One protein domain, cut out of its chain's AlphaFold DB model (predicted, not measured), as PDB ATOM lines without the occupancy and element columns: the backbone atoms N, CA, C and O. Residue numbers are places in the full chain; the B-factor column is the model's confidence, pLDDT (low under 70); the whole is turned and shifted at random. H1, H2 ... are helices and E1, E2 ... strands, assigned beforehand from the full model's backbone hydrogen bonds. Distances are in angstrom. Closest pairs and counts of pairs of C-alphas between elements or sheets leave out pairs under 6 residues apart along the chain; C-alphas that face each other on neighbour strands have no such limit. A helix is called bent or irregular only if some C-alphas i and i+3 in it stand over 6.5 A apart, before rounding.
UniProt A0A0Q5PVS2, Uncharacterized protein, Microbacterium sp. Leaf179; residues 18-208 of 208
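This is residues 18 to 208 of the 208 residues of an uncharacterized protein of Microbacterium sp. Leaf179 (UniProt A0A0Q5PVS2). Two antiparallel sheets lie partly face to face as a sandwich, a strongly bent sheet of E1 to E7 and a smaller sheet of E8 to E11, their strands running nearly along each other. E1, E2 and E4 reach beyond the smaller sheet; at one end of the long axis H1 and H2 form a corner, and at the other is the tip of the hairpin E4 and E5. The printed part has 191 residues, mostly strand: two named helices come first, then eleven named strands. The seven-strand sheet is branched at E5, and the other runs E8, E9, E10, E11. The whole is compact, with a radius of gyration of the C-alphas of 17.1 A and spans of 53 by 36 by 28 A.

Start at E5, residues 112 to 123, which bends by 77 degrees at residue 117. On one side of it look for E4, residues 105 to 109, with N 107 and O 114 3.0 A apart, and E3, residues 81 to 86, with N 85 and O 121 2.9 A apart. On the other side is E6, residues 127 to 138, with N 118 and O 133 2.8 A apart. E7, residues 141 to 155, is E6's other neighbour, with N 136 and O 143 2.9 A apart. E3 has E5 on one side and E2, residues 69 to 75, on the other side, with N 72 and O 84 2.8 A apart; E2 in turn has E3 on one side and E1, residues 60 to 66, on the other side, with N 64 and O 71 2.9 A apart. E4 to E7 form a meander, each strand the antiparallel neighbour of the one before. The chain then enters the other sheet: E8, residues 160 to 170; E9, residues 173 to 183; E10, residues 188 to 198; and E11, residues 201 to 207. Its pairs include N 166 and O 177, 2.8 A; N 178 and O 193, 2.8 A; and N 194 and O 205, 2.7 A. The closest C-alphas of E7 and E9 are those of Ser 143 and Thr 174, 6.3 A apart. H1, residues 18 to 29, only just on the branched sheet with 5 pairs of C-alphas within 10 A, only grazes it with residues 23 to 29. H2, residues 34 to 46, touches H1, Thr 24 to Ala 37 being the closest C-alphas at 5.2 A, opposite ways at a steep tilt of 45 degrees. In both helices every O i to N i+4 pair is within hydrogen-bond range.

Find C-alpha 18 at (137.675, 18.736, 64.769), where H1 begins. E7, the longest strand, runs 35.4 A to C-alpha 155 at (131.705, 29.784, 70.580). E6 measures 33.3 A, E10 31.9 A and E9 31.3 A. E11 ends at C-alpha 207, (119.970, 33.628, 74.267).

The C-alphas of Ala 46 and Ala 110 are the two farthest apart, 54.2 A. The printed part has no cut. The links H2 to E1 and E3 to E4 are long. Residues 88 to 102, 105, 157 and 185 are under 70 in pLDDT; the mean of the printed part is 86.6.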
ATOM      1  N   ASP A  18     137.807  18.937  63.321       93.12
ATOM      2  CA  ASP A  18     137.675  18.736  64.769       93.12
ATOM      3  C   ASP A  18     136.444  19.464  65.332       93.12
ATOM      4  O   ASP A  18     135.736  18.918  66.172       93.12
ATOM      5  N   GLN A  19     136.145  20.672  64.840       92.44
ATOM      6  CA  GLN A  19     134.939  21.410  65.235       92.44
ATOM      7  C   GLN A  19     133.666  20.746  64.705       92.44
ATOM      8  O   GLN A  19     132.688  20.655  65.438       92.44
ATOM      9  N   VAL A  20     133.686  20.252  63.462       94.25
ATOM     10  CA  VAL A  20     132.577  19.470  62.892       94.25
ATOM     11  C   VAL A  20     132.299  18.246  63.758       94.25
ATOM     12  O   VAL A  20     131.164  18.053  64.179       94.25
ATOM     13  N   GLN A  21     133.333  17.462  64.079       95.69
ATOM     14  CA  GLN A  21     133.181  16.270  64.913       95.69
ATOM     15  C   GLN A  21     132.651  16.623  66.306       95.69
ATOM     16  O   GLN A  21     131.699  16.002  66.768       95.69
ATOM     17  N   PHE A  22     133.213  17.656  66.941       93.94
ATOM     18  CA  PHE A  22     132.756  18.133  68.243       93.94
ATOM     19  C   PHE A  22     131.268  18.515  68.232       93.94
ATOM     20  O   PHE A  22     130.528  18.088  69.112       93.94
ATOM     21  N   MET A  23     130.810  19.283  67.236       95.00
ATOM     22  CA  MET A  23     129.398  19.666  67.125       95.00
ATOM     23  C   MET A  23     128.493  18.459  66.900       95.00
ATOM     24  O   MET A  23     127.448  18.351  67.538       95.00
ATOM     25  N   THR A  24     128.893  17.545  66.012       96.38
ATOM     26  CA  THR A  24     128.136  16.319  65.744       96.38
ATOM     27  C   THR A  24     127.980  15.488  67.013       96.38
ATOM     28  O   THR A  24     126.858  15.103  67.342       96.38
ATOM     29  N   ASP A  25     129.069  15.262  67.752       95.19
ATOM     30  CA  ASP A  25     129.040  14.518  69.015       95.19
ATOM     31  C   ASP A  25     128.129  15.211  70.032       95.19
ATOM     32  O   ASP A  25     127.269  14.565  70.623       95.19
ATOM     33  N   LYS A  26     128.213  16.544  70.147       94.44
ATOM     34  CA  LYS A  26     127.331  17.321  71.026       94.44
ATOM     35  C   LYS A  26     125.858  17.170  70.679       94.44
ATOM     36  O   LYS A  26     125.047  16.927  71.567       94.44
ATOM     37  N   PHE A  27     125.483  17.278  69.411       96.31
ATOM     38  CA  PHE A  27     124.090  17.074  69.016       96.31
ATOM     39  C   PHE A  27     123.598  15.663  69.332       96.31
ATOM     40  O   PHE A  27     122.479  15.497  69.824       96.31
ATOM     41  N   VAL A  28     124.435  14.653  69.097       95.88
ATOM     42  CA  VAL A  28     124.100  13.258  69.397       95.88
ATOM     43  C   VAL A  28     123.964  13.024  70.904       95.88
ATOM     44  O   VAL A  28     122.988  12.400  71.322       95.88
ATOM     45  N   ASP A  29     124.865  13.569  71.725       92.94
ATOM     46  CA  ASP A  29     124.818  13.464  73.191       92.94
ATOM     47  C   ASP A  29     123.517  14.042  73.770       92.94
ATOM     48  O   ASP A  29     122.961  13.511  74.737       92.94
ATOM     49  N   PHE A  30     122.980  15.092  73.145       94.12
ATOM     50  CA  PHE A  30     121.710  15.707  73.535       94.12
ATOM     51  C   PHE A  30     120.477  15.111  72.831       94.12
ATOM     52  O   PHE A  30     119.345  15.487  73.145       94.12
ATOM     53  N   GLY A  31     120.659  14.082  72.000       93.88
ATOM     54  CA  GLY A  31     119.584  13.222  71.501       93.88
ATOM     55  C   GLY A  31     119.188  13.427  70.040       93.88
ATOM     56  O   GLY A  31     118.224  12.799  69.596       93.88
ATOM     57  N   ALA A  32     119.911  14.249  69.276       96.62
ATOM     58  CA  ALA A  32     119.723  14.313  67.832       96.62
ATOM     59  C   ALA A  32     120.140  12.986  67.178       96.62
ATOM     60  O   ALA A  32     121.111  12.337  67.577       96.62
ATOM     61  N   SER A  33     119.439  12.575  66.120       97.12
ATOM     62  CA  SER A  33     119.941  11.485  65.277       97.12
ATOM     63  C   SER A  33     121.214  11.922  64.530       97.12
ATOM     64  O   SER A  33     121.361  13.108  64.233       97.12
ATOM     65  N   PRO A  34     122.103  10.995  64.121       96.88
ATOM     66  CA  PRO A  34     123.294  11.357  63.343       96.88
ATOM     67  C   PRO A  34     122.974  12.157  62.070       96.88
ATOM     68  O   PRO A  34     123.687  13.090  61.722       96.88
ATOM     69  N   ALA A  35     121.854  11.847  61.406       97.19
ATOM     70  CA  ALA A  35     121.417  12.577  60.217       97.19
ATOM     71  C   ALA A  35     120.953  14.015  60.528       97.19
ATOM     72  O   ALA A  35     121.189  14.908  59.715       97.19
ATOM     73  N   GLN A  36     120.306  14.236  61.681       97.81
ATOM     74  CA  GLN A  36     119.962  15.580  62.159       97.81
ATOM     75  C   GLN A  36     121.223  16.353  62.541       97.81
ATOM     76  O   GLN A  36     121.394  17.464  62.060       97.81
ATOM     77  N   ALA A  37     122.142  15.746  63.300       97.50
ATOM     78  CA  ALA A  37     123.418  16.361  63.666       97.50
ATOM     79  C   ALA A  37     124.212  16.818  62.427       97.50
ATOM     80  O   ALA A  37     124.623  17.973  62.343       97.50
ATOM     81  N   ASP A  38     124.332  15.957  61.410       96.62
ATOM     82  CA  ASP A  38     124.968  16.311  60.136       96.62
ATOM     83  C   ASP A  38     124.242  17.454  59.409       96.62
ATOM     84  O   ASP A  38     124.879  18.258  58.727       96.62
ATOM     85  N   SER A  39     122.908  17.520  59.501       97.12
ATOM     86  CA  SER A  39     122.141  18.629  58.927       97.12
ATOM     87  C   SER A  39     122.407  19.928  59.668       97.12
ATOM     88  O   SER A  39     122.769  20.903  59.025       97.12
ATOM     89  N   LEU A  40     122.341  19.911  60.999       96.31
ATOM     90  CA  LEU A  40     122.562  21.076  61.851       96.31
ATOM     91  C   LEU A  40     123.967  21.654  61.666       96.31
ATOM     92  O   LEU A  40     124.122  22.870  61.597       96.31
ATOM     93  N   VAL A  41     124.993  20.809  61.513       95.06
ATOM     94  CA  VAL A  41     126.357  21.274  61.212       95.06
ATOM     95  C   VAL A  41     126.441  21.919  59.825       95.06
ATOM     96  O   VAL A  41     127.079  22.962  59.681       95.06
ATOM     97  N   ARG A  42     125.798  21.343  58.800       93.81
ATOM     98  CA  ARG A  42     125.748  21.964  57.463       93.81
ATOM     99  C   ARG A  42     124.998  23.288  57.487       93.81
ATOM    100  O   ARG A  42     125.469  24.245  56.876       93.81
ATOM    101  N   ASP A  43     123.875  23.336  58.195       93.12
ATOM    102  CA  ASP A  43     123.094  24.551  58.387       93.12
ATOM    103  C   ASP A  43     123.974  25.595  59.079       93.12
ATOM    104  O   ASP A  43     124.169  26.669  58.533       93.12
ATOM    105  N   PHE A  44     124.704  25.243  60.138       90.81
ATOM    106  CA  PHE A  44     125.655  26.151  60.788       90.81
ATOM    107  C   PHE A  44     126.833  26.606  59.919       90.81
ATOM    108  O   PHE A  44     127.445  27.618  60.240       90.81
ATOM    109  N   GLN A  45     127.190  25.910  58.841       89.38
ATOM    110  CA  GLN A  45     128.229  26.360  57.901       89.38
ATOM    111  C   GLN A  45     127.671  27.236  56.764       89.38
ATOM    112  O   GLN A  45     128.420  28.004  56.155       89.38
ATOM    113  N   ALA A  46     126.382  27.096  56.443       88.69
ATOM    114  CA  ALA A  46     125.700  27.739  55.308       88.69
ATOM    115  C   ALA A  46     124.738  28.872  55.707       88.69
ATOM    116  O   ALA A  46     124.054  29.458  54.872       88.69
ATOM    117  N   GLY A  47     124.646  29.098  56.997       87.19
ATOM    118  CA  GLY A  47     123.440  29.254  57.787       87.19
ATOM    119  C   GLY A  47     122.468  30.385  57.556       87.19
ATOM    120  O   GLY A  47     122.751  31.486  57.113       87.19
ATOM    121  N   ILE A  48     121.189  30.143  57.771       88.69
ATOM    122  CA  ILE A  48     120.498  29.007  58.398       88.69
ATOM    123  C   ILE A  48     120.785  28.887  59.896       88.69
ATOM    124  O   ILE A  48     121.590  28.084  60.355       88.69
ATOM    125  N   ALA A  49     120.082  29.753  60.625       89.00
ATOM    126  CA  ALA A  49     119.834  29.620  62.051       89.00
ATOM    127  C   ALA A  49     119.052  28.332  62.344       89.00
ATOM    128  O   ALA A  49     118.226  27.911  61.525       89.00
ATOM    129  N   TRP A  50     119.296  27.750  63.513       92.69
ATOM    130  CA  TRP A  50     118.535  26.611  64.020       92.69
ATOM    131  C   TRP A  50     117.231  27.059  64.681       92.69
ATOM    132  O   TRP A  50     117.068  28.232  65.033       92.69
ATOM    133  N   ASP A  51     116.319  26.120  64.925       94.44
ATOM    134  CA  ASP A  51     115.106  26.397  65.701       94.44
ATOM    135  C   ASP A  51     115.444  26.917  67.109       94.44
ATOM    136  O   ASP A  51     114.764  27.818  67.610       94.44
ATOM    137  N   SER A  52     116.531  26.417  67.711       91.00
ATOM    138  CA  SER A  52     117.040  26.864  69.014       91.00
ATOM    139  C   SER A  52     117.517  28.319  69.058       91.00
ATOM    140  O   SER A  52     117.570  28.899  70.139       91.00
ATOM    141  N   ASP A  53     117.869  28.910  67.913       86.25
ATOM    142  CA  ASP A  53     118.351  30.301  67.823       86.25
ATOM    143  C   ASP A  53     117.180  31.300  67.684       86.25
ATOM    144  O   ASP A  53     117.351  32.523  67.728       86.25
ATOM    145  N   GLY A  54     115.971  30.782  67.451       83.12
ATOM    146  CA  GLY A  54     114.778  31.553  67.136       83.12
ATOM    147  C   GLY A  54     113.772  31.660  68.281       83.12
ATOM    148  O   GLY A  54     114.069  31.505  69.461       83.12
ATOM    149  N   ALA A  55     112.531  31.957  67.897       79.81
ATOM    150  CA  ALA A  55     111.372  31.962  68.791       79.81
ATOM    151  C   ALA A  55     110.513  30.694  68.625       79.81
ATOM    152  O   ALA A  55     109.316  30.730  68.913       79.81
ATOM    153  N   SER A  56     111.095  29.613  68.095       90.06
ATOM    154  CA  SER A  56     110.420  28.321  67.973       90.06
ATOM    155  C   SER A  56     110.138  27.756  69.368       90.06
ATOM    156  O   SER A  56     110.938  27.921  70.287       90.06
ATOM    157  N   ASP A  57     108.989  27.104  69.543       92.88
ATOM    158  CA  ASP A  57     108.677  26.415  70.795       92.88
ATOM    159  C   ASP A  57     109.403  25.058  70.834       92.88
ATOM    160  O   ASP A  57     109.413  24.343  69.827       92.88
ATOM    161  N   PRO A  58     109.980  24.651  71.979       95.00
ATOM    162  CA  PRO A  58     110.606  23.343  72.093       95.00
ATOM    163  C   PRO A  58     109.561  22.227  71.984       95.00
ATOM    164  O   PRO A  58     108.499  22.274  72.612       95.00
ATOM    165  N   VAL A  59     109.887  21.172  71.233       96.81
ATOM    166  CA  VAL A  59     109.047  19.966  71.130       96.81
ATOM    167  C   VAL A  59     109.157  19.094  72.377       96.81
ATOM    168  O   VAL A  59     108.281  18.271  72.650       96.81
ATOM    169  N   THR A  60     110.240  19.237  73.144       96.00
ATOM    170  CA  THR A  60     110.454  18.498  74.392       96.00
ATOM    171  C   THR A  60     111.226  19.347  75.393       96.00
ATOM    172  O   THR A  60     112.142  20.076  75.018       96.00
ATOM    173  N   VAL A  61     110.852  19.245  76.670       94.44
ATOM    174  CA  VAL A  61     111.568  19.850  77.798       94.44
ATOM    175  C   VAL A  61     111.711  18.788  78.876       94.44
ATOM    176  O   VAL A  61     110.706  18.250  79.345       94.44
ATOM    177  N   GLU A  62     112.939  18.472  79.264       93.81
ATOM    178  CA  GLU A  62     113.211  17.424  80.247       93.81
ATOM    179  C   GLU A  62     114.450  17.715  81.094       93.81
ATOM    180  O   GLU A  62     115.353  18.443  80.685       93.81
ATOM    181  N   GLU A  63     114.496  17.119  82.282       89.94
ATOM    182  CA  GLU A  63     115.681  17.139  83.134       89.94
ATOM    183  C   GLU A  63     116.564  15.928  82.814       89.94
ATOM    184  O   GLU A  63     116.105  14.782  82.844       89.94
ATOM    185  N   ARG A  64     117.845  16.168  82.524       88.06
ATOM    186  CA  ARG A  64     118.848  15.131  82.246       88.06
ATOM    187  C   ARG A  64     120.134  15.416  83.005       88.06
ATOM    188  O   ARG A  64     120.480  16.561  83.259       88.06
ATOM    189  N   VAL A  65     120.873  14.361  83.330       85.12
ATOM    190  CA  VAL A  65     122.247  14.482  83.828       85.12
ATOM    191  C   VAL A  65     123.186  14.091  82.697       85.12
ATOM    192  O   VAL A  65     123.148  12.949  82.243       85.12
ATOM    193  N   VAL A  66     124.020  15.031  82.258       83.81
ATOM    194  CA  VAL A  66     125.026  14.827  81.206       83.81
ATOM    195  C   VAL A  66     126.390  15.087  81.830       83.81
ATOM    196  O   VAL A  66     126.594  16.121  82.459       83.81
ATOM    197  N   ASP A  67     127.291  14.107  81.751       82.19
ATOM    198  CA  ASP A  67     128.621  14.151  82.384       82.19
ATOM    199  C   ASP A  67     128.615  14.489  83.888       82.19
ATOM    200  O   ASP A  67     129.572  15.029  84.435       82.19
ATOM    201  N   GLY A  68     127.534  14.135  84.590       80.19
ATOM    202  CA  GLY A  68     127.370  14.410  86.019       80.19
ATOM    203  C   GLY A  68     126.769  15.778  86.348       80.19
ATOM    204  O   GLY A  68     126.416  15.987  87.507       80.19
ATOM    205  N   PHE A  69     126.562  16.649  85.354       82.94
ATOM    206  CA  PHE A  69     125.931  17.954  85.534       82.94
ATOM    207  C   PHE A  69     124.425  17.886  85.219       82.94
ATOM    208  O   PHE A  69     124.041  17.347  84.174       82.94
ATOM    209  N   PRO A  70     123.547  18.406  86.096       84.62
ATOM    210  CA  PRO A  70     122.114  18.456  85.836       84.62
ATOM    211  C   PRO A  70     121.768  19.584  84.853       84.62
ATOM    212  O   PRO A  70     122.115  20.745  85.064       84.62
ATOM    213  N   TYR A  71     121.025  19.238  83.807       88.94
ATOM    214  CA  TYR A  71     120.525  20.148  82.785       88.94
ATOM    215  C   TYR A  71     119.008  20.047  82.660       88.94
ATOM    216  O   TYR A  71     118.446  18.953  82.665       88.94
ATOM    217  N   THR A  72     118.366  21.186  82.434       90.94
ATOM    218  CA  THR A  72     117.088  21.261  81.731       90.94
ATOM    219  C   THR A  72     117.399  21.368  80.244       90.94
ATOM    220  O   THR A  72     117.972  22.363  79.797       90.94
ATOM    221  N   VAL A  73     117.037  20.340  79.483       94.12
ATOM    222  CA  VAL A  73     117.261  20.261  78.039       94.12
ATOM    223  C   VAL A  73     115.957  20.574  77.320       94.12
ATOM    224  O   VAL A  73     114.934  19.930  77.555       94.12
ATOM    225  N   GLN A  74     116.008  21.572  76.446       95.19
ATOM    226  CA  GLN A  74     114.963  21.908  75.491       95.19
ATOM    227  C   GLN A  74     115.400  21.411  74.117       95.19
ATOM    228  O   GLN A  74     116.463  21.803  73.641       95.19
ATOM    229  N   SER A  75     114.604  20.549  73.490       95.75
ATOM    230  CA  SER A  75     114.870  20.017  72.147       95.75
ATOM    231  C   SER A  75     113.843  20.546  71.152       95.75
ATOM    232  O   SER A  75     112.670  20.710  71.501       95.75
ATOM    233  N   PHE A  76     114.277  20.781  69.915       97.06
ATOM    234  CA  PHE A  76     113.474  21.375  68.843       97.06
ATOM    235  C   PHE A  76     113.254  20.388  67.685       97.06
ATOM    236  O   PHE A  76     113.808  19.286  67.678       97.06
ATOM    237  N   GLU A  77     112.381  20.738  66.735       96.44
ATOM    238  CA  GLU A  77     111.952  19.830  65.658       96.44
ATOM    239  C   GLU A  77     113.109  19.452  64.717       96.44
ATOM    240  O   GLU A  77     113.242  18.288  64.326       96.44
ATOM    241  N   ASP A  78     113.998  20.402  64.420       95.88
ATOM    242  CA  ASP A  78     115.222  20.184  63.636       95.88
ATOM    243  C   ASP A  78     116.293  19.327  64.352       95.88
ATOM    244  O   ASP A  78     117.249  18.865  63.723       95.88
ATOM    245  N   GLY A  79     116.105  19.033  65.642       96.50
ATOM    246  CA  GLY A  79     117.048  18.303  66.491       96.50
ATOM    247  C   GLY A  79     118.084  19.191  67.190       96.50
ATOM    248  O   GLY A  79     118.923  18.664  67.922       96.50
ATOM    249  N   SER A  80     118.035  20.511  66.993       96.69
ATOM    250  CA  SER A  80     118.796  21.463  67.800       96.69
ATOM    251  C   SER A  80     118.318  21.444  69.256       96.69
ATOM    252  O   SER A  80     117.261  20.889  69.590       96.69
ATOM    253  N   PHE A  81     119.125  22.006  70.156       95.81
ATOM    254  CA  PHE A  81     118.818  22.010  71.580       95.81
ATOM    255  C   PHE A  81     119.397  23.227  72.300       95.81
ATOM    256  O   PHE A  81     120.392  23.815  71.875       95.81
ATOM    257  N   VAL A  82     118.800  23.524  73.453       93.69
ATOM    258  CA  VAL A  82     119.348  24.408  74.484       93.69
ATOM    259  C   VAL A  82     119.390  23.634  75.797       93.69
ATOM    260  O   VAL A  82     118.371  23.100  76.237       93.69
ATOM    261  N   ALA A  83     120.562  23.547  76.422       92.75
ATOM    262  CA  ALA A  83     120.753  22.858  77.691       92.75
ATOM    263  C   ALA A  83     121.271  23.827  78.753       92.75
ATOM    264  O   ALA A  83     122.454  24.166  78.783       92.75
ATOM    265  N   SER A  84     120.397  24.232  79.670       90.44
ATOM    266  CA  SER A  84     120.737  25.145  80.765       90.44
ATOM    267  C   SER A  84     120.707  24.403  82.093       90.44
ATOM    268  O   SER A  84     119.835  23.566  82.324       90.44
ATOM    269  N   GLY A  85     121.624  24.715  82.998       84.88
ATOM    270  CA  GLY A  85     121.604  24.104  84.315       84.88
ATOM    271  C   GLY A  85     122.334  24.910  85.372       84.88
ATOM    272  O   GLY A  85     123.219  25.729  85.104       84.88
ATOM    273  N   ILE A  86     121.936  24.650  86.608       81.88
ATOM    274  CA  ILE A  86     122.665  25.051  87.798       81.88
ATOM    275  C   ILE A  86     123.122  23.779  88.488       81.88
ATOM    276  O   ILE A  86     122.338  22.851  88.680       81.88
ATOM    277  N   ALA A  87     124.394  23.749  88.853       79.69
ATOM    278  CA  ALA A  87     124.947  22.680  89.657       79.69
ATOM    279  C   ALA A  87     124.049  22.345  90.862       79.69
ATOM    280  O   ALA A  87     123.532  23.238  91.534       79.69
ATOM    281  N   ALA A  88     123.906  21.058  91.173       65.81
ATOM    282  CA  ALA A  88     123.375  20.621  92.460       65.81
ATOM    283  C   ALA A  88     124.539  20.460  93.450       65.81
ATOM    284  O   ALA A  88     125.650  20.109  93.048       65.81
ATOM    285  N   ALA A  89     124.324  20.692  94.751       53.31
ATOM    286  CA  ALA A  89     125.363  20.325  95.709       53.31
ATOM    287  C   ALA A  89     125.537  18.808  95.798       53.31
ATOM    288  O   ALA A  89     124.576  18.057  95.600       53.31
ATOM    289  N   PRO A  90     126.747  18.354  96.164       50.00
ATOM    290  CA  PRO A  90     126.968  16.963  96.520       50.00
ATOM    291  C   PRO A  90     125.975  16.516  97.600       50.00
ATOM    292  O   PRO A  90     125.869  17.131  98.661       50.00
ATOM    293  N   VAL A  91     125.270  15.413  97.341       48.78
ATOM    294  CA  VAL A  91     124.483  14.716  98.364       48.78
ATOM    295  C   VAL A  91     125.462  14.109  99.375       48.78
ATOM    296  O   VAL A  91     126.400  13.406  98.983       48.78
ATOM    297  N   GLU A  92     125.270  14.376 100.673       43.12
ATOM    298  CA  GLU A  92     126.116  13.804 101.731       43.12
ATOM    299  C   GLU A  92     126.226  12.275 101.569       43.12
ATOM    300  O   GLU A  92     125.228  11.558 101.553       43.12
ATOM    301  N   GLY A  93     127.458  11.772 101.431       43.31
ATOM    302  CA  GLY A  93     127.751  10.343 101.269       43.31
ATOM    303  C   GLY A  93     128.069   9.885  99.839       43.31
ATOM    304  O   GLY A  93     128.595   8.785  99.678       43.31
ATOM    305  N   GLN A  94     127.852  10.720  98.817       41.22
ATOM    306  CA  GLN A  94     128.335  10.483  97.450       41.22
ATOM    307  C   GLN A  94     129.454  11.471  97.107       41.22
ATOM    308  O   GLN A  94     129.240  12.519  96.508       41.22
ATOM    309  N   LEU A  95     130.682  11.123  97.490       37.88
ATOM    310  CA  LEU A  95     131.875  11.793  96.977       37.88
ATOM    311  C   LEU A  95     132.111  11.317  95.536       37.88
ATOM    312  O   LEU A  95     132.787  10.316  95.311       37.88
ATOM    313  N   SER A  96     131.534  12.013  94.559       41.28
ATOM    314  CA  SER A  96     132.019  11.937  93.180       41.28
ATOM    315  C   SER A  96     133.233  12.855  93.064       41.28
ATOM    316  O   SER A  96     133.218  13.979  93.561       41.28
ATOM    317  N   ALA A  97     134.299  12.420  92.390       39.25
ATOM    318  CA  ALA A  97     135.460  13.278  92.134       39.25
ATOM    319  C   ALA A  97     135.094  14.563  91.352       39.25
ATOM    320  O   ALA A  97     135.865  15.519  91.370       39.25
ATOM    321  N   MET A  98     133.913  14.604  90.717       38.97
ATOM    322  CA  MET A  98     133.383  15.772  90.000       38.97
ATOM    323  C   MET A  98     132.479  16.669  90.872       38.97
ATOM    324  O   MET A  98     132.386  17.866  90.618       38.97
ATOM    325  N   SER A  99     131.895  16.152  91.964       33.91
ATOM    326  CA  SER A  99     130.889  16.874  92.766       33.91
ATOM    327  C   SER A  99     131.451  17.975  93.672       33.91
ATOM    328  O   SER A  99     130.692  18.748  94.245       33.91
ATOM    329  N   VAL A 100     132.775  18.065  93.829       36.00
ATOM    330  CA  VAL A 100     133.431  19.100  94.655       36.00
ATOM    331  C   VAL A 100     133.476  20.460  93.938       36.00
ATOM    332  O   VAL A 100     133.720  21.489  94.565       36.00
ATOM    333  N   THR A 101     133.217  20.495  92.628       53.09
ATOM    334  CA  THR A 101     133.510  21.671  91.789       53.09
ATOM    335  C   THR A 101     132.273  22.469  91.380       53.09
ATOM    336  O   THR A 101     132.402  23.601  90.912       53.09
ATOM    337  N   GLU A 102     131.078  21.909  91.541       68.00
ATOM    338  CA  GLU A 102     129.881  22.407  90.864       68.00
ATOM    339  C   GLU A 102     129.061  23.343  91.766       68.00
ATOM    340  O   GLU A 102     128.876  24.491  91.386       68.00
ATOM    341  N   CYS A 103     128.714  22.963  92.999       76.44
ATOM    342  CA  CYS A 103     128.304  23.881  94.079       76.44
ATOM    343  C   CYS A 103     129.106  23.556  95.341       76.44
ATOM    344  O   CYS A 103     129.260  22.384  95.682       76.44
ATOM    345  N   ALA A 104     129.574  24.570  96.075       70.50
ATOM    346  CA  ALA A 104     130.317  24.342  97.316       70.50
ATOM    347  C   ALA A 104     129.410  23.802  98.435       70.50
ATOM    348  O   ALA A 104     129.783  22.863  99.133       70.50
ATOM    349  N   THR A 105     128.208  24.363  98.585       69.12
ATOM    350  CA  THR A 105     127.137  23.832  99.443       69.12
ATOM    351  C   THR A 105     125.777  24.191  98.863       69.12
ATOM    352  O   THR A 105     125.624  25.250  98.265       69.12
ATOM    353  N   SER A 106     124.770  23.348  99.062       73.31
ATOM    354  CA  SER A 106     123.368  23.701  98.832       73.31
ATOM    355  C   SER A 106     122.487  22.916  99.790       73.31
ATOM    356  O   SER A 106     122.880  21.871 100.307       73.31
ATOM    357  N   GLY A 107     121.293  23.427 100.053       72.62
ATOM    358  CA  GLY A 107     120.344  22.744 100.917       72.62
ATOM    359  C   GLY A 107     119.211  23.644 101.363       72.62
ATOM    360  O   GLY A 107     119.072  24.780 100.911       72.62
ATOM    361  N   THR A 108     118.418  23.116 102.291       76.56
ATOM    362  CA  THR A 108     117.300  23.837 102.891       76.56
ATOM    363  C   THR A 108     117.517  23.915 104.395       76.56
ATOM    364  O   THR A 108     117.621  22.887 105.060       76.56
ATOM    365  N   SER A 109     117.587  25.123 104.948       79.81
ATOM    366  CA  SER A 109     117.719  25.347 106.392       79.81
ATOM    367  C   SER A 109     116.743  26.423 106.839       79.81
ATOM    368  O   SER A 109     116.674  27.485 106.231       79.81
ATOM    369  N   ALA A 110     115.951  26.139 107.877       81.56
ATOM    370  CA  ALA A 110     114.963  27.070 108.433       81.56
ATOM    371  C   ALA A 110     114.007  27.703 107.390       81.56
ATOM    372  O   ALA A 110     113.605  28.855 107.528       81.56
ATOM    373  N   GLY A 111     113.635  26.954 106.342       80.38
ATOM    374  CA  GLY A 111     112.768  27.447 105.261       80.38
ATOM    375  C   GLY A 111     113.477  28.302 104.203       80.38
ATOM    376  O   GLY A 111     112.807  28.888 103.358       80.38
ATOM    377  N   VAL A 112     114.809  28.360 104.240       81.75
ATOM    378  CA  VAL A 112     115.658  28.999 103.231       81.75
ATOM    379  C   VAL A 112     116.300  27.918 102.370       81.75
ATOM    380  O   VAL A 112     117.036  27.083 102.896       81.75
ATOM    381  N   ALA A 113     116.045  27.936 101.065       85.19
ATOM    382  CA  ALA A 113     116.808  27.180 100.079       85.19
ATOM    383  C   ALA A 113     118.029  28.006  99.664       85.19
ATOM    384  O   ALA A 113     117.891  29.174  99.310       85.19
ATOM    385  N   TYR A 114     119.227  27.439  99.713       86.88
ATOM    386  CA  TYR A 114     120.453  28.160  99.369       86.88
ATOM    387  C   TYR A 114     121.395  27.298  98.541       86.88
ATOM    388  O   TYR A 114     121.360  26.071  98.625       86.88
ATOM    389  N   GLY A 115     122.252  27.962  97.773       87.81
ATOM    390  CA  GLY A 115     123.390  27.378  97.074       87.81
ATOM    391  C   GLY A 115     124.567  28.344  97.147       87.81
ATOM    392  O   GLY A 115     124.376  29.551  97.021       87.81
ATOM    393  N   THR A 116     125.777  27.854  97.390       90.25
ATOM    394  CA  THR A 116     126.986  28.680  97.454       90.25
ATOM    395  C   THR A 116     127.974  28.274  96.374       90.25
ATOM    396  O   THR A 116     128.228  27.087  96.155       90.25
ATOM    397  N   ASN A 117     128.554  29.275  95.706       90.56
ATOM    398  CA  ASN A 117     129.568  29.096  94.667       90.56
ATOM    399  C   ASN A 117     129.151  28.109  93.553       90.56
ATOM    400  O   ASN A 117     129.974  27.332  93.061       90.56
ATOM    401  N   CYS A 118     127.873  28.135  93.187       90.69
ATOM    402  CA  CYS A 118     127.272  27.253  92.202       90.69
ATOM    403  C   CYS A 118     127.658  27.652  90.781       90.69
ATOM    404  O   CYS A 118     127.598  28.827  90.424       90.69
ATOM    405  N   LEU A 119     128.047  26.666  89.977       92.56
ATOM    406  CA  LEU A 119     128.284  26.805  88.552       92.56
ATOM    407  C   LEU A 119     126.932  26.902  87.848       92.56
ATOM    408  O   LEU A 119     126.124  25.976  87.889       92.56
ATOM    409  N   VAL A 120     126.708  28.042  87.213       92.56
ATOM    410  CA  VAL A 120     125.618  28.268  86.274       92.56
ATOM    411  C   VAL A 120     126.208  28.059  84.895       92.56
ATOM    412  O   VAL A 120     127.194  28.715  84.553       92.56
ATOM    413  N   LYS A 121     125.647  27.132  84.124       93.00
ATOM    414  CA  LYS A 121     126.174  26.758  82.816       93.00
ATOM    415  C   LYS A 121     125.046  26.645  81.811       93.00
ATOM    416  O   LYS A 121     123.949  26.195  82.132       93.00
ATOM    417  N   GLU A 122     125.361  27.010  80.583       89.81
ATOM    418  CA  GLU A 122     124.534  26.683  79.440       89.81
ATOM    419  C   GLU A 122     125.367  26.170  78.273       89.81
ATOM    420  O   GLU A 122     126.560  26.474  78.145       89.81
ATOM    421  N   GLU A 123     124.726  25.348  77.451       92.56
ATOM    422  CA  GLU A 123     125.318  24.692  76.310       92.56
ATOM    423  C   GLU A 123     124.315  24.538  75.157       92.56
ATOM    424  O   GLU A 123     123.164  24.148  75.358       92.56
ATOM    425  N   THR A 124     124.789  24.816  73.947       92.50
ATOM    426  CA  THR A 124     124.169  24.458  72.668       92.50
ATOM    427  C   THR A 124     125.170  23.640  71.846       92.50
ATOM    428  O   THR A 124     126.321  23.429  72.255       92.50
ATOM    429  N   GLY A 125     124.773  23.215  70.644       91.44
ATOM    430  CA  GLY A 125     125.683  22.540  69.717       91.44
ATOM    431  C   GLY A 125     126.898  23.386  69.305       91.44
ATOM    432  O   GLY A 125     127.954  22.824  69.037       91.44
ATOM    433  N   ALA A 126     126.789  24.723  69.293       91.56
ATOM    434  CA  ALA A 126     127.857  25.620  68.826       91.56
ATOM    435  C   ALA A 126     128.448  26.545  69.893       91.56
ATOM    436  O   ALA A 126     129.499  27.139  69.645       91.56
ATOM    437  N   ALA A 127     127.828  26.681  71.066       91.38
ATOM    438  CA  ALA A 127     128.326  27.589  72.089       91.38
ATOM    439  C   ALA A 127     128.090  27.092  73.516       91.38
ATOM    440  O   ALA A 127     127.156  26.348  73.800       91.38
ATOM    441  N   SER A 128     128.948  27.532  74.432       93.00
ATOM    442  CA  SER A 128     128.765  27.321  75.863       93.00
ATOM    443  C   SER A 128     129.367  28.462  76.663       93.00
ATOM    444  O   SER A 128     130.492  28.898  76.411       93.00
ATOM    445  N   ALA A 129     128.646  28.882  77.695       94.12
ATOM    446  CA  ALA A 129     129.117  29.843  78.674       94.12
ATOM    447  C   ALA A 129     128.785  29.386  80.093       94.12
ATOM    448  O   ALA A 129     127.903  28.555  80.324       94.12
ATOM    449  N   GLN A 130     129.510  29.944  81.054       95.25
ATOM    450  CA  GLN A 130     129.314  29.666  82.466       95.25
ATOM    451  C   GLN A 130     129.698  30.858  83.335       95.25
ATOM    452  O   GLN A 130     130.484  31.709  82.925       95.25
ATOM    453  N   PHE A 131     129.189  30.884  84.560       95.81
ATOM    454  CA  PHE A 131     129.698  31.719  85.646       95.81
ATOM    455  C   PHE A 131     129.421  31.053  86.995       95.81
ATOM    456  O   PHE A 131     128.717  30.044  87.072       95.81
ATOM    457  N   ARG A 132     129.967  31.612  88.076       94.81
ATOM    458  CA  ARG A 132     129.658  31.178  89.442       94.81
ATOM    459  C   ARG A 132     128.805  32.195  90.169       94.81
ATOM    460  O   ARG A 132     129.058  33.391  90.059       94.81
ATOM    461  N   ALA A 133     127.834  31.712  90.934       95.00
ATOM    462  CA  ALA A 133     127.022  32.534  91.821       95.00
ATOM    463  C   ALA A 133     126.580  31.754  93.061       95.00
ATOM    464  O   ALA A 133     126.434  30.532  93.048       95.00
ATOM    465  N   SER A 134     126.336  32.481  94.139       94.25
ATOM    466  CA  SER A 134     125.617  32.002  95.312       94.25
ATOM    467  C   SER A 134     124.193  32.555  95.287       94.25
ATOM    468  O   SER A 134     123.943  33.638  94.756       94.25
ATOM    469  N   TYR A 135     123.250  31.831  95.879       92.38
ATOM    470  CA  TYR A 135     121.870  32.271  96.011       92.38
ATOM    471  C   TYR A 135     121.262  31.852  97.346       92.38
ATOM    472  O   TYR A 135     121.694  30.909  98.014       92.38
ATOM    473  N   SER A 136     120.222  32.563  97.752       90.44
ATOM    474  CA  SER A 136     119.367  32.198  98.876       90.44
ATOM    475  C   SER A 136     117.939  32.619  98.561       90.44
ATOM    476  O   SER A 136     117.710  33.730  98.099       90.44
ATOM    477  N   VAL A 137     116.989  31.723  98.786       87.62
ATOM    478  CA  VAL A 137     115.571  31.877  98.466       87.62
ATOM    479  C   VAL A 137     114.764  31.479  99.692       87.62
ATOM    480  O   VAL A 137     114.973  30.404 100.256       87.62
ATOM    481  N   TRP A 138     113.842  32.331 100.122       90.88
ATOM    482  CA  TRP A 138     112.932  32.052 101.229       90.88
ATOM    483  C   TRP A 138     111.542  32.612 100.934       90.88
ATOM    484  O   TRP A 138     111.308  33.230  99.900       90.88
ATOM    485  N   ALA A 139     110.594  32.369 101.842       85.75
ATOM    486  CA  ALA A 139     109.159  32.495 101.571       85.75
ATOM    487  C   ALA A 139     108.712  33.798 100.874       85.75
ATOM    488  O   ALA A 139     107.758  33.762 100.104       85.75
ATOM    489  N   ASN A 140     109.371  34.931 101.134       87.38
ATOM    490  CA  ASN A 140     108.950  36.237 100.615       87.38
ATOM    491  C   ASN A 140     110.069  37.045  99.949       87.38
ATOM    492  O   ASN A 140     109.821  38.191  99.584       87.38
ATOM    493  N   ASP A 141     111.285  36.508  99.857       90.00
ATOM    494  CA  ASP A 141     112.432  37.270  99.365       90.00
ATOM    495  C   ASP A 141     113.557  36.324  98.911       90.00
ATOM    496  O   ASP A 141     113.524  35.112  99.152       90.00
ATOM    497  N   GLN A 142     114.515  36.877  98.177       92.56
ATOM    498  CA  GLN A 142     115.572  36.131  97.516       92.56
ATOM    499  C   GLN A 142     116.803  37.006  97.296       92.56
ATOM    500  O   GLN A 142     116.719  38.226  97.187       92.56
ATOM    501  N   SER A 143     117.962  36.371  97.183       94.00
ATOM    502  CA  SER A 143     119.225  37.046  96.930       94.00
ATOM    503  C   SER A 143     120.114  36.200  96.030       94.00
ATOM    504  O   SER A 143     120.155  34.975  96.164       94.00
ATOM    505  N   ILE A 144     120.836  36.875  95.139       94.88
ATOM    506  CA  ILE A 144     121.977  36.343  94.396       94.88
ATOM    507  C   ILE A 144     123.195  37.166  94.819       94.88
ATOM    508  O   ILE A 144     123.108  38.389  94.920       94.88
ATOM    509  N   TYR A 145     124.310  36.504  95.103       95.00
ATOM    510  CA  TYR A 145     125.548  37.131  95.567       95.00
ATOM    511  C   TYR A 145     126.770  36.312  95.126       95.00
ATOM    512  O   TYR A 145     126.627  35.253  94.521       95.00
ATOM    513  N   ASP A 146     127.979  36.810  95.401       94.69
ATOM    514  CA  ASP A 146     129.250  36.169  95.016       94.69
ATOM    515  C   ASP A 146     129.353  35.814  93.522       94.69
ATOM    516  O   ASP A 146     129.880  34.762  93.156       94.69
ATOM    517  N   VAL A 147     128.852  36.693  92.651       95.75
ATOM    518  CA  VAL A 147     128.892  36.481  91.201       95.75
ATOM    519  C   VAL A 147     130.303  36.727  90.672       95.75
ATOM    520  O   VAL A 147     130.875  37.798  90.887       95.75
ATOM    521  N   ARG A 148     130.882  35.733  89.993       95.38
ATOM    522  CA  ARG A 148     132.260  35.790  89.478       95.38
ATOM    523  C   ARG A 148     132.523  34.736  88.404       95.38
ATOM    524  O   ARG A 148     131.649  33.944  88.065       95.38
ATOM    525  N   ASP A 149     133.759  34.724  87.912       94.62
ATOM    526  CA  ASP A 149     134.325  33.663  87.072       94.62
ATOM    527  C   ASP A 149     133.499  33.369  85.809       94.62
ATOM    528  O   ASP A 149     133.355  32.215  85.405       94.62
ATOM    529  N   ALA A 150     132.936  34.416  85.194       94.88
ATOM    530  CA  ALA A 150     132.281  34.271  83.903       94.88
ATOM    531  C   ALA A 150     133.284  33.894  82.815       94.88
ATOM    532  O   ALA A 150     134.369  34.473  82.715       94.88
ATOM    533  N   TRP A 151     132.887  32.939  81.982       93.38
ATOM    534  CA  TRP A 151     133.706  32.419  80.904       93.38
ATOM    535  C   TRP A 151     132.837  31.891  79.763       93.38
ATOM    536  O   TRP A 151     131.823  31.238  80.003       93.38
ATOM    537  N   VAL A 152     133.254  32.143  78.521       93.50
ATOM    538  CA  VAL A 152     132.705  31.474  77.334       93.50
ATOM    539  C   VAL A 152     133.630  30.304  77.017       93.50
ATOM    540  O   VAL A 152     134.780  30.510  76.637       93.50
ATOM    541  N   ASN A 153     133.153  29.078  77.246       91.12
ATOM    542  CA  ASN A 153     133.929  27.849  77.071       91.12
ATOM    543  C   ASN A 153     134.311  27.646  75.605       91.12
ATOM    544  O   ASN A 153     135.461  27.344  75.295       91.12
ATOM    545  N   TYR A 154     133.332  27.829  74.725       90.12
ATOM    546  CA  TYR A 154     133.502  27.824  73.284       90.12
ATOM    547  C   TYR A 154     132.370  28.612  72.637       90.12
ATOM    548  O   TYR A 154     131.262  28.687  73.167       90.12
ATOM    549  N   ASP A 155     132.672  29.179  71.480       89.25
ATOM    550  CA  ASP A 155     131.705  29.784  70.580       89.25
ATOM    551  C   ASP A 155     132.233  29.560  69.163       89.25
ATOM    552  O   ASP A 155     133.181  30.207  68.722       89.25
ATOM    553  N   LEU A 156     131.713  28.535  68.489       85.00
ATOM    554  CA  LEU A 156     132.248  28.062  67.205       85.00
ATOM    555  C   LEU A 156     131.946  29.006  66.044       85.00
ATOM    556  O   LEU A 156     132.352  28.760  64.909       85.00
ATOM    557  N   ALA A 157     131.231  30.078  66.341       69.00
ATOM    558  CA  ALA A 157     130.716  31.004  65.374       69.00
ATOM    559  C   ALA A 157     131.743  32.073  64.975       69.00
ATOM    560  O   ALA A 157     131.610  32.634  63.889       69.00
ATOM    561  N   GLY A 158     132.793  32.281  65.788       73.00
ATOM    562  CA  GLY A 158     133.833  33.271  65.527       73.00
ATOM    563  C   GLY A 158     134.482  33.827  66.796       73.00
ATOM    564  O   GLY A 158     134.794  33.100  67.740       73.00
ATOM    565  N   GLY A 159     134.765  35.132  66.792       83.81
ATOM    566  CA  GLY A 159     135.359  35.838  67.925       83.81
ATOM    567  C   GLY A 159     134.336  36.146  69.020       83.81
ATOM    568  O   GLY A 159     133.199  36.516  68.743       83.81
ATOM    569  N   VAL A 160     134.768  36.049  70.279       90.81
ATOM    570  CA  VAL A 160     133.986  36.464  71.452       90.81
ATOM    571  C   VAL A 160     134.531  37.787  71.974       90.81
ATOM    572  O   VAL A 160     135.739  37.937  72.169       90.81
ATOM    573  N   SER A 161     133.653  38.753  72.242       92.44
ATOM    574  CA  SER A 161     134.052  40.045  72.810       92.44
ATOM    575  C   SER A 161     132.992  40.639  73.741       92.44
ATOM    576  O   SER A 161     131.873  40.147  73.842       92.44
ATOM    577  N   GLY A 162     133.348  41.703  74.471       91.12
ATOM    578  CA  GLY A 162     132.369  42.500  75.221       91.12
ATOM    579  C   GLY A 162     131.708  41.802  76.418       91.12
ATOM    580  O   GLY A 162     130.601  42.184  76.786       91.12
ATOM    581  N   GLY A 163     132.366  40.805  77.018       94.88
ATOM    582  CA  GLY A 163     131.875  40.102  78.206       94.88
ATOM    583  C   GLY A 163     131.598  41.047  79.382       94.88
ATOM    584  O   GLY A 163     132.516  41.709  79.869       94.88
ATOM    585  N   THR A 164     130.355  41.101  79.862       97.19
ATOM    586  CA  THR A 164     129.949  41.946  80.996       97.19
ATOM    587  C   THR A 164     128.863  41.297  81.842       97.19
ATOM    588  O   THR A 164     128.004  40.580  81.333       97.19
ATOM    589  N   PHE A 165     128.863  41.600  83.140       97.50
ATOM    590  CA  PHE A 165     127.740  41.296  84.020       97.50
ATOM    591  C   PHE A 165     126.731  42.445  84.056       97.50
ATOM    592  O   PHE A 165     127.080  43.615  83.899       97.50
ATOM    593  N   SER A 166     125.476  42.091  84.302       96.94
ATOM    594  CA  SER A 166     124.388  42.995  84.668       96.94
ATOM    595  C   SER A 166     123.488  42.303  85.688       96.94
ATOM    596  O   SER A 166     123.389  41.077  85.692       96.94
ATOM    597  N   GLU A 167     122.847  43.066  86.566       95.88
ATOM    598  CA  GLU A 167     122.020  42.523  87.645       95.88
ATOM    599  C   GLU A 167     120.809  43.411  87.934       95.88
ATOM    600  O   GLU A 167     120.788  44.602  87.604       95.88
ATOM    601  N   SER A 168     119.791  42.833  88.569       95.19
ATOM    602  CA  SER A 168     118.642  43.569  89.094       95.19
ATOM    603  C   SER A 168     118.084  42.901  90.339       95.19
ATOM    604  O   SER A 168     117.959  41.678  90.404       95.19
ATOM    605  N   THR A 169     117.688  43.726  91.304       91.44
ATOM    606  CA  THR A 169     117.070  43.327  92.574       91.44
ATOM    607  C   THR A 169     115.661  43.915  92.665       91.44
ATOM    608  O   THR A 169     115.392  44.821  93.459       91.44
ATOM    609  N   ALA A 170     114.759  43.463  91.795       87.12
ATOM    610  CA  ALA A 170     113.368  43.894  91.823       87.12
ATOM    611  C   ALA A 170     112.589  43.164  92.940       87.12
ATOM    612  O   ALA A 170     112.918  42.030  93.297       87.12
ATOM    613  N   PRO A 171     111.519  43.761  93.497       85.25
ATOM    614  CA  PRO A 171     110.646  43.046  94.422       85.25
ATOM    615  C   PRO A 171     110.130  41.731  93.810       85.25
ATOM    616  O   PRO A 171     109.551  41.735  92.726       85.25
ATOM    617  N   GLY A 172     110.356  40.613  94.508       85.88
ATOM    618  CA  GLY A 172     109.949  39.265  94.087       85.88
ATOM    619  C   GLY A 172     110.792  38.620  92.976       85.88
ATOM    620  O   GLY A 172     110.463  37.514  92.545       85.88
ATOM    621  N   SER A 173     111.850  39.280  92.494       92.25
ATOM    622  CA  SER A 173     112.729  38.741  91.453       92.25
ATOM    623  C   SER A 173     114.125  39.355  91.520       92.25
ATOM    624  O   SER A 173     114.305  40.566  91.390       92.25
ATOM    625  N   THR A 174     115.143  38.516  91.687       94.94
ATOM    626  CA  THR A 174     116.548  38.925  91.583       94.94
ATOM    627  C   THR A 174     117.204  38.154  90.460       94.94
ATOM    628  O   THR A 174     117.058  36.940  90.391       94.94
ATOM    629  N   TRP A 175     117.923  38.835  89.576       96.19
ATOM    630  CA  TRP A 175     118.648  38.164  88.505       96.19
ATOM    631  C   TRP A 175     120.045  38.732  88.326       96.19
ATOM    632  O   TRP A 175     120.288  39.912  88.568       96.19
ATOM    633  N   VAL A 176     120.938  37.870  87.847       96.94
ATOM    634  CA  VAL A 176     122.240  38.251  87.307       96.94
ATOM    635  C   VAL A 176     122.409  37.631  85.931       96.94
ATOM    636  O   VAL A 176     121.987  36.500  85.694       96.94
ATOM    637  N   GLN A 177     122.995  38.387  85.018       96.69
ATOM    638  CA  GLN A 177     123.177  38.014  83.628       96.69
ATOM    639  C   GLN A 177     124.607  38.317  83.201       96.69
ATOM    640  O   GLN A 177     125.075  39.445  83.355       96.69
ATOM    641  N   TYR A 178     125.276  37.322  82.633       96.81
ATOM    642  CA  TYR A 178     126.504  37.502  81.877       96.81
ATOM    643  C   TYR A 178     126.162  37.613  80.393       96.81
ATOM    644  O   TYR A 178     125.471  36.749  79.864       96.81
ATOM    645  N   SER A 179     126.626  38.666  79.727       95.81
ATOM    646  CA  SER A 179     126.388  38.916  78.303       95.81
ATOM    647  C   SER A 179     127.696  39.076  77.546       95.81
ATOM    648  O   SER A 179     128.647  39.636  78.084       95.81
ATOM    649  N   TRP A 180     127.727  38.626  76.296       94.19
ATOM    650  CA  TRP A 180     128.856  38.802  75.381       94.19
ATOM    651  C   TRP A 180     128.357  39.011  73.950       94.19
ATOM    652  O   TRP A 180     127.188  38.780  73.646       94.19
ATOM    653  N   GLN A 181     129.239  39.487  73.078       93.00
ATOM    654  CA  GLN A 181     129.022  39.488  71.636       93.00
ATOM    655  C   GLN A 181     129.722  38.275  71.038       93.00
ATOM    656  O   GLN A 181     130.890  38.020  71.358       93.00
ATOM    657  N   ALA A 182     129.008  37.560  70.179       89.31
ATOM    658  CA  ALA A 182     129.548  36.499  69.352       89.31
ATOM    659  C   ALA A 182     129.456  36.941  67.897       89.31
ATOM    660  O   ALA A 182     128.383  37.310  67.415       89.31
ATOM    661  N   ASP A 183     130.589  36.948  67.205       84.12
ATOM    662  CA  ASP A 183     130.569  37.025  65.753       84.12
ATOM    663  C   ASP A 183     130.170  35.645  65.257       84.12
ATOM    664  O   ASP A 183     130.945  34.720  65.449       84.12
ATOM    665  N   ASN A 184     128.979  35.502  64.677       75.38
ATOM    666  CA  ASN A 184     128.536  34.276  64.025       75.38
ATOM    667  C   ASN A 184     128.659  34.423  62.504       75.38
ATOM    668  O   ASN A 184     128.673  35.553  61.999       75.38
ATOM    669  N   PRO A 185     128.638  33.322  61.726       69.69
ATOM    670  CA  PRO A 185     128.753  33.415  60.270       69.69
ATOM    671  C   PRO A 185     127.634  34.233  59.590       69.69
ATOM    672  O   PRO A 185     127.771  34.596  58.423       69.69
ATOM    673  N   TYR A 186     126.543  34.539  60.308       73.00
ATOM    674  CA  TYR A 186     125.358  35.245  59.792       73.00
ATOM    675  C   TYR A 186     125.183  36.655  60.347       73.00
ATOM    676  O   TYR A 186     124.533  37.482  59.709       73.00
ATOM    677  N   ALA A 187     125.728  36.934  61.532       77.06
ATOM    678  CA  ALA A 187     125.610  38.214  62.218       77.06
ATOM    679  C   ALA A 187     126.512  38.240  63.455       77.06
ATOM    680  O   ALA A 187     126.775  37.203  64.055       77.06
ATOM    681  N   THR A 188     126.888  39.434  63.910       85.19
ATOM    682  CA  THR A 188     127.290  39.620  65.308       85.19
ATOM    683  C   THR A 188     126.028  39.631  66.167       85.19
ATOM    684  O   THR A 188     125.171  40.505  65.988       85.19
ATOM    685  N   THR A 189     125.887  38.667  67.077       86.25
ATOM    686  CA  THR A 189     124.733  38.559  67.976       86.25
ATOM    687  C   THR A 189     125.137  38.799  69.424       86.25
ATOM    688  O   THR A 189     126.235  38.464  69.874       86.25
ATOM    689  N   SER A 190     124.224  39.420  70.173       90.56
ATOM    690  CA  SER A 190     124.377  39.579  71.613       90.56
ATOM    691  C   SER A 190     123.824  38.343  72.299       90.56
ATOM    692  O   SER A 190     122.624  38.103  72.237       90.56
ATOM    693  N   ARG A 191     124.680  37.630  73.018       90.94
ATOM    694  CA  ARG A 191     124.328  36.426  73.767       90.94
ATOM    695  C   ARG A 191     124.286  36.700  75.254       90.94
ATOM    696  O   ARG A 191     124.877  37.674  75.737       90.94
ATOM    697  N   TYR A 192     123.583  35.857  75.998       93.19
ATOM    698  CA  TYR A 192     123.619  35.937  77.450       93.19
ATOM    699  C   TYR A 192     123.340  34.612  78.143       93.19
ATOM    700  O   TYR A 192     122.649  33.767  77.604       93.19
ATOM    701  N   LEU A 193     123.814  34.499  79.383       94.06
ATOM    702  CA  LEU A 193     123.446  33.482  80.364       94.06
ATOM    703  C   LEU A 193     122.964  34.195  81.629       94.06
ATOM    704  O   LEU A 193     123.663  35.051  82.169       94.06
ATOM    705  N   LYS A 194     121.768  33.861  82.106       94.25
ATOM    706  CA  LYS A 194     121.080  34.520  83.217       94.25
ATOM    707  C   LYS A 194     120.678  33.511  84.281       94.25
ATOM    708  O   LYS A 194     120.023  32.521  83.976       94.25
ATOM    709  N   LEU A 195     120.979  33.827  85.535       94.50
ATOM    710  CA  LEU A 195     120.390  33.189  86.708       94.50
ATOM    711  C   LEU A 195     119.285  34.096  87.252       94.50
ATOM    712  O   LEU A 195     119.518  35.274  87.517       94.50
ATOM    713  N   LEU A 196     118.091  33.544  87.427       92.31
ATOM    714  CA  LEU A 196     116.946  34.181  88.062       92.31
ATOM    715  C   LEU A 196     116.659  33.475  89.384       92.31
ATOM    716  O   LEU A 196     116.560  32.256  89.428       92.31
ATOM    717  N   ALA A 197     116.460  34.247  90.441       90.12
ATOM    718  CA  ALA A 197     115.926  33.799  91.711       90.12
ATOM    719  C   ALA A 197     114.562  34.456  91.948       90.12
ATOM    720  O   ALA A 197     114.391  35.664  91.759       90.12
ATOM    721  N   THR A 198     113.604  33.661  92.403       90.56
ATOM    722  CA  THR A 198     112.293  34.087  92.910       90.56
ATOM    723  C   THR A 198     112.046  33.394  94.248       90.56
ATOM    724  O   THR A 198     112.774  32.474  94.609       90.56
ATOM    725  N   SER A 199     110.987  33.756  94.974       86.62
ATOM    726  CA  SER A 199     110.608  33.056  96.213       86.62
ATOM    727  C   SER A 199     110.265  31.568  96.016       86.62
ATOM    728  O   SER A 199     110.242  30.811  96.985       86.62
ATOM    729  N   SER A 200     110.005  31.130  94.778       84.38
ATOM    730  CA  SER A 200     109.707  29.733  94.445       84.38
ATOM    731  C   SER A 200     110.938  28.907  94.065       84.38
ATOM    732  O   SER A 200     110.822  27.688  93.966       84.38
ATOM    733  N   GLY A 201     112.096  29.531  93.835       86.25
ATOM    734  CA  GLY A 201     113.325  28.824  93.483       86.25
ATOM    735  C   GLY A 201     114.253  29.625  92.576       86.25
ATOM    736  O   GLY A 201     114.155  30.847  92.473       86.25
ATOM    737  N   VAL A 202     115.164  28.912  91.919       87.81
ATOM    738  CA  VAL A 202     116.092  29.475  90.936       87.81
ATOM    739  C   VAL A 202     115.882  28.837  89.570       87.81
ATOM    740  O   VAL A 202     115.519  27.666  89.479       87.81
ATOM    741  N   SER A 203     116.111  29.603  88.512       87.75
ATOM    742  CA  SER A 203     116.049  29.142  87.128       87.75
ATOM    743  C   SER A 203     117.116  29.819  86.277       87.75
ATOM    744  O   SER A 203     117.589  30.915  86.585       87.75
ATOM    745  N   THR A 204     117.504  29.161  85.191       88.62
ATOM    746  CA  THR A 204     118.485  29.663  84.226       88.62
ATOM    747  C   THR A 204     117.807  30.005  82.904       88.62
ATOM    748  O   THR A 204     116.855  29.337  82.508       88.62
ATOM    749  N   TYR A 205     118.289  31.049  82.234       86.44
ATOM    750  CA  TYR A 205     117.838  31.470  80.904       86.44
ATOM    751  C   TYR A 205     119.025  31.924  80.076       86.44
ATOM    752  O   TYR A 205     120.002  32.420  80.636       86.44
ATOM    753  N   ALA A 206     118.871  31.924  78.764       85.00
ATOM    754  CA  ALA A 206     119.867  32.473  77.868       85.00
ATOM    755  C   ALA A 206     119.295  32.821  76.501       85.00
ATOM    756  O   ALA A 206     118.117  32.608  76.214       85.00
ATOM    757  N   ASN A 207     120.174  33.382  75.681       83.75
ATOM    758  CA  ASN A 207     119.970  33.628  74.267       83.75
ATOM    759  C   ASN A 207     121.301  33.407  73.542       83.75
ATOM    760  O   ASN A 207     122.339  33.880  74.027       83.75
ATOM    761  N   TYR A 208     121.241  32.703  72.412       73.44
ATOM    762  CA  TYR A 208     122.371  32.358  71.553       73.44
ATOM    763  C   TYR A 208     122.084  32.723  70.095       73.44
ATOM    764  O   TYR A 208     120.894  32.758  69.726       73.44
TER     765      TYR A 208